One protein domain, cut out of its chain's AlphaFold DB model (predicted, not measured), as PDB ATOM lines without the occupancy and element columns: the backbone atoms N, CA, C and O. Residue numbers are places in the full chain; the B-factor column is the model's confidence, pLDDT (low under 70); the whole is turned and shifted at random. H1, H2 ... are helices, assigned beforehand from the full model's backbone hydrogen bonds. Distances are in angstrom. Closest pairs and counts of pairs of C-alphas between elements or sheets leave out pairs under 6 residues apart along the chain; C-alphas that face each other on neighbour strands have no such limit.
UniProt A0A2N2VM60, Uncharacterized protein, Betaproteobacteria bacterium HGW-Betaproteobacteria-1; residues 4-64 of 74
ATOM      1  N   ASP A   4      60.655 -20.944 -18.978       81.62
ATOM      2  CA  ASP A   4      61.097 -20.738 -17.583       81.62
ATOM      3  C   ASP A   4      60.125 -19.878 -16.754       81.62
ATOM      4  O   ASP A   4      59.673 -20.304 -15.693       81.62
ATOM      5  N   LYS A   5      59.705 -18.705 -17.253       90.69
ATOM      6  CA  LYS A   5      58.805 -17.806 -16.502       90.69
ATOM      7  C   LYS A   5      57.411 -18.406 -16.295       90.69
ATOM      8  O   LYS A   5      56.906 -18.402 -15.173       90.69
ATOM      9  N   LYS A   6      56.808 -18.972 -17.352       91.94
ATOM     10  CA  LYS A   6      55.495 -19.639 -17.272       91.94
ATOM     11  C   LYS A   6      55.567 -20.910 -16.424       91.94
ATOM     12  O   LYS A   6      54.724 -21.099 -15.556       91.94
ATOM     13  N   GLY A   7      56.594 -21.743 -16.611       93.94
ATOM     14  CA  GLY A   7      56.790 -22.951 -15.806       93.94
ATOM     15  C   GLY A   7      57.018 -22.639 -14.324       93.94
ATOM     16  O   GLY A   7      56.418 -23.269 -13.454       93.94
ATOM     17  N   LYS A   8      57.822 -21.612 -14.015       93.69
ATOM     18  CA  LYS A   8      58.019 -21.112 -12.648       93.69
ATOM     19  C   LYS A   8      56.717 -20.587 -12.047       93.69
ATOM     20  O   LYS A   8      56.445 -20.886 -10.887       93.69
ATOM     21  N   PHE A   9      55.916 -19.843 -12.813       94.38
ATOM     22  CA  PHE A   9      54.602 -19.378 -12.368       94.38
ATOM     23  C   PHE A   9      53.682 -20.547 -12.012       94.38
ATOM     24  O   PHE A   9      53.208 -20.598 -10.882       94.38
ATOM     25  N   VAL A  10      53.499 -21.510 -12.925       96.50
ATOM     26  CA  VAL A  10      52.618 -22.674 -12.716       96.50
ATOM     27  C   VAL A  10      53.049 -23.468 -11.484       96.50
ATOM     28  O   VAL A  10      52.256 -23.635 -10.563       96.50
ATOM     29  N   ARG A  11      54.335 -23.835 -11.388       96.44
ATOM     30  CA  ARG A  11      54.870 -24.592 -10.243       96.44
ATOM     31  C   ARG A  11      54.631 -23.882  -8.908       96.44
ATOM     32  O   ARG A  11      54.307 -24.511  -7.901       96.44
ATOM     33  N   LEU A  12      54.834 -22.564  -8.874       97.00
ATOM     34  CA  LEU A  12      54.604 -21.772  -7.667       97.00
ATOM     35  C   LEU A  12      53.112 -21.630  -7.354       97.00
ATOM     36  O   LEU A  12      52.747 -21.694  -6.183       97.00
ATOM     37  N   ALA A  13      52.269 -21.438  -8.368       97.19
ATOM     38  CA  ALA A  13      50.826 -21.313  -8.212       97.19
ATOM     39  C   ALA A  13      50.222 -22.605  -7.650       97.19
ATOM     40  O   ALA A  13      49.563 -22.552  -6.617       97.19
ATOM     41  N   GLU A  14      50.529 -23.760  -8.242       97.62
ATOM     42  CA  GLU A  14      50.044 -25.069  -7.784       97.62
ATOM     43  C   GLU A  14      50.406 -25.321  -6.316       97.62
ATOM     44  O   GLU A  14      49.537 -25.579  -5.482       97.62
ATOM     45  N   SER A  15      51.687 -25.157  -5.970       98.00
ATOM     46  CA  SER A  15      52.168 -25.369  -4.601       98.00
ATOM     47  C   SER A  15      51.511 -24.416  -3.597       98.00
ATOM     48  O   SER A  15      51.103 -24.836  -2.510       98.00
ATOM     49  N   ARG A  16      51.372 -23.130  -3.943       98.06
ATOM     50  CA  ARG A  16      50.777 -22.123  -3.050       98.06
ATOM     51  C   ARG A  16      49.277 -22.328  -2.881       98.06
ATOM     52  O   ARG A  16      48.811 -22.307  -1.748       98.06
ATOM     53  N   VAL A  17      48.541 -22.587  -3.961       97.94
ATOM     54  CA  VAL A  17      47.091 -22.819  -3.912       97.94
ATOM     55  C   VAL A  17      46.772 -24.057  -3.074       97.94
ATOM     56  O   VAL A  17      45.930 -23.980  -2.181       97.94
ATOM     57  N   LEU A  18      47.491 -25.168  -3.271       98.25
ATOM     58  CA  LEU A  18      47.295 -26.385  -2.474       98.25
ATOM     59  C   LEU A  18      47.548 -26.148  -0.979       98.25
ATOM     60  O   LEU A  18      46.767 -26.596  -0.135       98.25
ATOM     61  N   ARG A  19      48.614 -25.410  -0.635       98.38
ATOM     62  CA  ARG A  19      48.899 -25.033   0.758       98.38
ATOM     63  C   ARG A  19      47.791 -24.159   1.335       98.38
ATOM     64  O   ARG A  19      47.315 -24.452   2.427       98.38
ATOM     65  N   THR A  20      47.341 -23.139   0.607       98.06
ATOM     66  CA  THR A  20      46.256 -22.254   1.051       98.06
ATOM     67  C   THR A  20      44.962 -23.028   1.291       98.06
ATOM     68  O   THR A  20      44.361 -22.873   2.349       98.06
ATOM     69  N   ILE A  21      44.570 -23.933   0.387       98.38
ATOM     70  CA  ILE A  21      43.390 -24.796   0.573       98.38
ATOM     71  C   ILE A  21      43.526 -25.639   1.846       98.38
ATOM     72  O   ILE A  21      42.576 -25.745   2.622       98.38
ATOM     73  N   LYS A  22      44.708 -26.220   2.095       98.56
ATOM     74  CA  LYS A  22      44.970 -26.974   3.328       98.56
ATOM     75  C   LYS A  22      44.777 -26.097   4.568       98.56
ATOM     76  O   LYS A  22      44.111 -26.532   5.504       98.56
ATOM     77  N   TYR A  23      45.315 -24.879   4.578       98.31
ATOM     78  CA  TYR A  23      45.147 -23.961   5.706       98.31
ATOM     79  C   TYR A  23      43.694 -23.528   5.899       98.31
ATOM     80  O   TYR A  23      43.221 -23.545   7.028       98.31
ATOM     81  N   ILE A  24      42.957 -23.240   4.823       98.19
ATOM     82  CA  ILE A  24      41.523 -22.926   4.901       98.19
ATOM     83  C   ILE A  24      40.749 -24.080   5.551       98.19
ATOM     84  O   ILE A  24      39.923 -23.844   6.425       98.19
ATOM     85  N   ARG A  25      41.054 -25.337   5.198       98.44
ATOM     86  CA  ARG A  25      40.440 -26.512   5.843       98.44
ATOM     87  C   ARG A  25      40.785 -26.608   7.331       98.44
ATOM     88  O   ARG A  25      39.901 -26.878   8.135       98.44
ATOM     89  N   LEU A  26      42.040 -26.356   7.708       98.31
ATOM     90  CA  LEU A  26      42.457 -26.350   9.117       98.31
ATOM     91  C   LEU A  26      41.754 -25.250   9.923       98.31
ATOM     92  O   LEU A  26      41.331 -25.508  11.043       98.31
ATOM     93  N   ILE A  27      41.584 -24.059   9.344       98.06
ATOM     94  CA  ILE A  27      40.781 -22.983   9.938       98.06
ATOM     95  C   ILE A  27      39.323 -23.441  10.075       98.06
ATOM     96  O   ILE A  27      38.724 -23.263  11.129       98.06
ATOM     97  N   GLY A  28      38.769 -24.100   9.053       97.94
ATOM     98  CA  GLY A  28      37.424 -24.678   9.097       97.94
ATOM     99  C   GLY A  28      37.227 -25.691  10.229       97.94
ATOM    100  O   GLY A  28      36.167 -25.709  10.849       97.94
ATOM    101  N   ASN A  29      38.251 -26.473  10.578       98.00
ATOM    102  CA  ASN A  29      38.186 -27.418  11.699       98.00
ATOM    103  C   ASN A  29      38.007 -26.730  13.067       98.00
ATOM    104  O   ASN A  29      37.529 -27.370  14.005       98.00
ATOM    105  N   LEU A  30      38.332 -25.436  13.187       97.75
ATOM    106  CA  LEU A  30      38.072 -24.652  14.401       97.75
ATOM    107  C   LEU A  30      36.571 -24.458  14.669       97.75
ATOM    108  O   LEU A  30      36.199 -24.085  15.775       97.75
ATOM    109  N   SER A  31      35.703 -24.760  13.695       97.31
ATOM    110  CA  SER A  31      34.244 -24.763  13.876       97.31
ATOM    111  C   SER A  31      33.737 -25.824  14.860       97.31
ATOM    112  O   SER A  31      32.575 -25.792  15.266       97.31
ATOM    113  N   ASN A  32      34.581 -26.779  15.259       97.75
ATOM    114  CA  ASN A  32      34.196 -27.788  16.232       97.75
ATOM    115  C   ASN A  32      34.077 -27.182  17.642       97.75
ATOM    116  O   ASN A  32      35.053 -27.123  18.394       97.75
ATOM    117  N   LYS A  33      32.851 -26.797  18.019       96.12
ATOM    118  CA  LYS A  33      32.529 -26.221  19.335       96.12
ATOM    119  C   LYS A  33      32.741 -27.171  20.521       96.12
ATOM    120  O   LYS A  33      32.794 -26.705  21.652       96.12
ATOM    121  N   ASN A  34      32.906 -28.476  20.289       97.56
ATOM    122  CA  ASN A  34      33.272 -29.405  21.365       97.56
ATOM    123  C   ASN A  34      34.725 -29.206  21.814       97.56
ATOM    124  O   ASN A  34      35.052 -29.460  22.968       97.56
ATOM    125  N   ASN A  35      35.591 -28.748  20.904       97.31
ATOM    126  CA  ASN A  35      37.015 -28.548  21.169       97.31
ATOM    127  C   ASN A  35      37.362 -27.079  21.441       97.31
ATOM    128  O   ASN A  35      38.421 -26.795  21.995       97.31
ATOM    129  N   TYR A  36      36.501 -26.146  21.024       97.44
ATOM    130  CA  TYR A  36      36.788 -24.715  21.036       97.44
ATOM    131  C   TYR A  36      35.580 -23.885  21.461       97.44
ATOM    132  O   TYR A  36      34.437 -24.211  21.164       97.44
ATOM    133  N   THR A  37      35.847 -22.748  22.099       97.75
ATOM    134  CA  THR A  37      34.843 -21.718  22.384       97.75
ATOM    135  C   THR A  37      35.198 -20.456  21.615       97.75
ATOM    136  O   THR A  37      36.335 -19.996  21.656       97.75
ATOM    137  N   TYR A  38      34.223 -19.908  20.899       98.00
ATOM    138  CA  TYR A  38      34.372 -18.698  20.102       98.00
ATOM    139  C   TYR A  38      33.018 -18.015  19.950       98.00
ATOM    140  O   TYR A  38      31.963 -18.647  20.063       98.00
ATOM    141  N   THR A  39      33.052 -16.718  19.669       98.38
ATOM    142  CA  THR A  39      31.857 -15.926  19.382       98.38
ATOM    143  C   THR A  39      31.653 -15.774  17.878       98.38
ATOM    144  O   THR A  39      32.586 -15.913  17.084       98.38
ATOM    145  N   ASP A  40      30.445 -15.392  17.470       97.44
ATOM    146  CA  ASP A  40      30.165 -15.065  16.065       97.44
ATOM    147  C   ASP A  40      31.010 -13.877  15.572       97.44
ATOM    148  O   ASP A  40      31.357 -13.783  14.392       97.44
ATOM    149  N   LYS A  41      31.423 -12.991  16.491       98.50
ATOM    150  CA  LYS A  41      32.348 -11.888  16.209       98.50
ATOM    151  C   LYS A  41      33.746 -12.394  15.853       98.50
ATOM    152  O   LYS A  41      34.386 -11.812  14.979       98.50
ATOM    153  N   ASP A  42      34.219 -13.457  16.500       98.12
ATOM    154  CA  ASP A  42      35.523 -14.058  16.193       98.12
ATOM    155  C   ASP A  42      35.500 -14.711  14.809       98.12
ATOM    156  O   ASP A  42      36.384 -14.453  13.991       98.12
ATOM    157  N   VAL A  43      34.432 -15.455  14.499       97.94
ATOM    158  CA  VAL A  43      34.221 -16.053  13.169       97.94
ATOM    159  C   VAL A  43      34.162 -14.975  12.086       97.94
ATOM    160  O   VAL A  43      34.849 -15.079  11.070       97.94
ATOM    161  N   SER A  44      33.407 -13.901  12.325       98.25
ATOM    162  CA  SER A  44      33.273 -12.785  11.381       98.25
ATOM    163  C   SER A  44      34.614 -12.114  11.081       98.25
ATOM    164  O   SER A  44      34.905 -11.815   9.925       98.25
ATOM    165  N   LYS A  45      35.470 -11.916  12.095       98.56
ATOM    166  CA  LYS A  45      36.821 -11.361  11.900       98.56
ATOM    167  C   LYS A  45      37.700 -12.270  11.044       98.56
ATOM    168  O   LYS A  45      38.418 -11.765  10.184       98.56
ATOM    169  N   ILE A  46      37.646 -13.586  11.271       98.25
ATOM    170  CA  ILE A  46      38.413 -14.570  10.495       98.25
ATOM    171  C   ILE A  46      37.990 -14.526   9.024       98.25
ATOM    172  O   ILE A  46      38.842 -14.400   8.146       98.25
ATOM    173  N   ILE A  47      36.682 -14.593   8.760       98.06
ATOM    174  CA  ILE A  47      36.142 -14.577   7.394       98.06
ATOM    175  C   ILE A  47      36.503 -13.261   6.701       98.06
ATOM    176  O   ILE A  47      37.090 -13.286   5.621       98.06
ATOM    177  N   TYR A  48      36.250 -12.126   7.358       98.38
ATOM    178  CA  TYR A  48      36.549 -10.806   6.805       98.38
ATOM    179  C   TYR A  48      38.026 -10.662   6.418       98.38
ATOM    180  O   TYR A  48      38.333 -10.193   5.323       98.38
ATOM    181  N   ALA A  49      38.952 -11.094   7.281       98.38
ATOM    182  CA  ALA A  49      40.382 -11.021   6.988       98.38
ATOM    183  C   ALA A  49      40.765 -11.841   5.740       98.38
ATOM    184  O   ALA A  49      41.505 -11.352   4.885       98.38
ATOM    185  N   LEU A  50      40.229 -13.061   5.603       98.19
ATOM    186  CA  LEU A  50      40.475 -13.910   4.432       98.19
ATOM    187  C   LEU A  50      39.877 -13.307   3.153       98.19
ATOM    188  O   LEU A  50      40.527 -13.313   2.106       98.19
ATOM    189  N   GLU A  51      38.668 -12.750   3.225       98.06
ATOM    190  CA  GLU A  51      38.017 -12.087   2.093       98.06
ATOM    191  C   GLU A  51      38.781 -10.844   1.622       98.06
ATOM    192  O   GLU A  51      38.958 -10.662   0.414       98.06
ATOM    193  N   GLN A  52      39.278 -10.011   2.547       98.19
ATOM    194  CA  GLN A  52      40.085  -8.840   2.191       98.19
ATOM    195  C   GLN A  52      41.392  -9.233   1.496       98.19
ATOM    196  O   GLN A  52      41.783  -8.591   0.515       98.19
ATOM    197  N   GLU A  53      42.050 -10.305   1.938       97.00
ATOM    198  CA  GLU A  53      43.271 -10.779   1.284       97.00
ATOM    199  C   GLU A  53      42.975 -11.344  -0.113       97.00
ATOM    200  O   GLU A  53      43.673 -11.024  -1.076       97.00
ATOM    201  N   ILE A  54      41.883 -12.103  -0.275       96.88
ATOM    202  CA  ILE A  54      41.435 -12.576  -1.594       96.88
ATOM    203  C   ILE A  54      41.117 -11.393  -2.514       96.88
ATOM    204  O   ILE A  54      41.502 -11.406  -3.685       96.88
ATOM    205  N   LYS A  55      40.437 -10.357  -2.009       96.56
ATOM    206  CA  LYS A  55      40.135  -9.137  -2.769       96.56
ATOM    207  C   LYS A  55      41.416  -8.432  -3.216       96.56
ATOM    208  O   LYS A  55      41.533  -8.059  -4.380       96.56
ATOM    209  N   THR A  56      42.388  -8.308  -2.319       95.69
ATOM    210  CA  THR A  56      43.698  -7.706  -2.602       95.69
ATOM    211  C   THR A  56      44.472  -8.512  -3.645       95.69
ATOM    212  O   THR A  56      45.034  -7.945  -4.582       95.69
ATOM    213  N   MET A  57      44.464  -9.843  -3.536       96.00
ATOM    214  CA  MET A  57      45.055 -10.736  -4.529       96.00
ATOM    215  C   MET A  57      44.393 -10.560  -5.901       96.00
ATOM    216  O   MET A  57      45.107 -10.389  -6.886       96.00
ATOM    217  N   LYS A  58      43.053 -10.550  -5.974       95.12
ATOM    218  CA  LYS A  58      42.307 -10.310  -7.224       95.12
ATOM    219  C   LYS A  58      42.703  -8.978  -7.859       95.12
ATOM    220  O   LYS A  58      43.046  -8.956  -9.033       95.12
ATOM    221  N   ALA A  59      42.745  -7.905  -7.067       94.50
ATOM    222  CA  ALA A  59      43.129  -6.582  -7.548       94.50
ATOM    223  C   ALA A  59      44.526  -6.575  -8.194       94.50
ATOM    224  O   ALA A  59      44.687  -5.973  -9.245       94.50
ATOM    225  N   LYS A  60      45.508  -7.293  -7.627       92.12
ATOM    226  CA  LYS A  60      46.864  -7.404  -8.201       92.12
ATOM    227  C   LYS A  60      46.901  -8.126  -9.551       92.12
ATOM    228  O   LYS A  60      47.740  -7.795 -10.382       92.12
ATOM    229  N   PHE A  61      46.029  -9.116  -9.760       90.06
ATOM    230  CA  PHE A  61      45.911  -9.803 -11.051       90.06
ATOM    231  C   PHE A  61      45.158  -8.956 -12.084       90.06
ATOM    232  O   PHE A  61      45.533  -8.974 -13.248       90.06
ATOM    233  N   SER A  62      44.155  -8.182 -11.660       87.31
ATOM    234  CA  SER A  62      43.399  -7.280 -12.542       87.31
ATOM    235  C   SER A  62      44.148  -5.988 -12.883       87.31
ATOM    236  O   SER A  62      43.966  -5.447 -13.961       87.31
ATOM    237  N   SER A  63      45.026  -5.487 -12.008       77.19
ATOM    238  CA  SER A  63      45.798  -4.254 -12.247       77.19
ATOM    239  C   SER A  63      46.932  -4.404 -13.274       77.19
ATOM    240  O   SER A  63      47.717  -3.473 -13.443       77.19
ATOM    241  N   GLY A  64      47.073  -5.587 -13.878       60.97
ATOM    242  CA  GLY A  64      48.064  -5.901 -14.909       60.97
ATOM    243  C   GLY A  64      47.474  -6.138 -16.301       60.97
ATOM    244  O   GLY A  64      48.248  -6.446 -17.202       60.97
TER     245      GLY A  64
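This is residues 4 to 64 of the 74 residues of an uncharacterized protein of Betaproteobacteria bacterium HGW-Betaproteobacteria-1 (UniProt A0A2N2VM60). Two long helices make an open U: H1 runs out, the link folds over, and H2 runs back beside H1 with a gap between them. The printed part has 61 residues with two named helices, H1 then H2, and no named strand; its class is all helix. It is only just loose, close to extended, with a radius of gyration of the C-alphas of 15.5 A and spans of 48 by 23 by 7 A.

H1, residues 4 to 29, and H2, residues 40 to 62, are apart, with no C-alpha of the one within 8 A of the other. In both helices every O i to N i+4 pair is within hydrogen-bond range. Residues 4 to 23 of H1 stand free, as do residues 32 to 37 and residues 51 to 64, of which 51 to 62 belong to H2.

H1 begins at C-alpha 4 (61.097, -20.738, -17.583) and measures 37.8 A. H2 measures 32.5 A and ends at C-alpha 62 (43.399, -7.280, -12.542).

The C-alphas of Asp 4 and Asn 34, the two farthest apart, are 48.6 A apart. The printed part has no cut, and the link from H1 to H2, 10 residues, is short. Mean pLDDT of the printed part is 95.7; residue 64 is under 70.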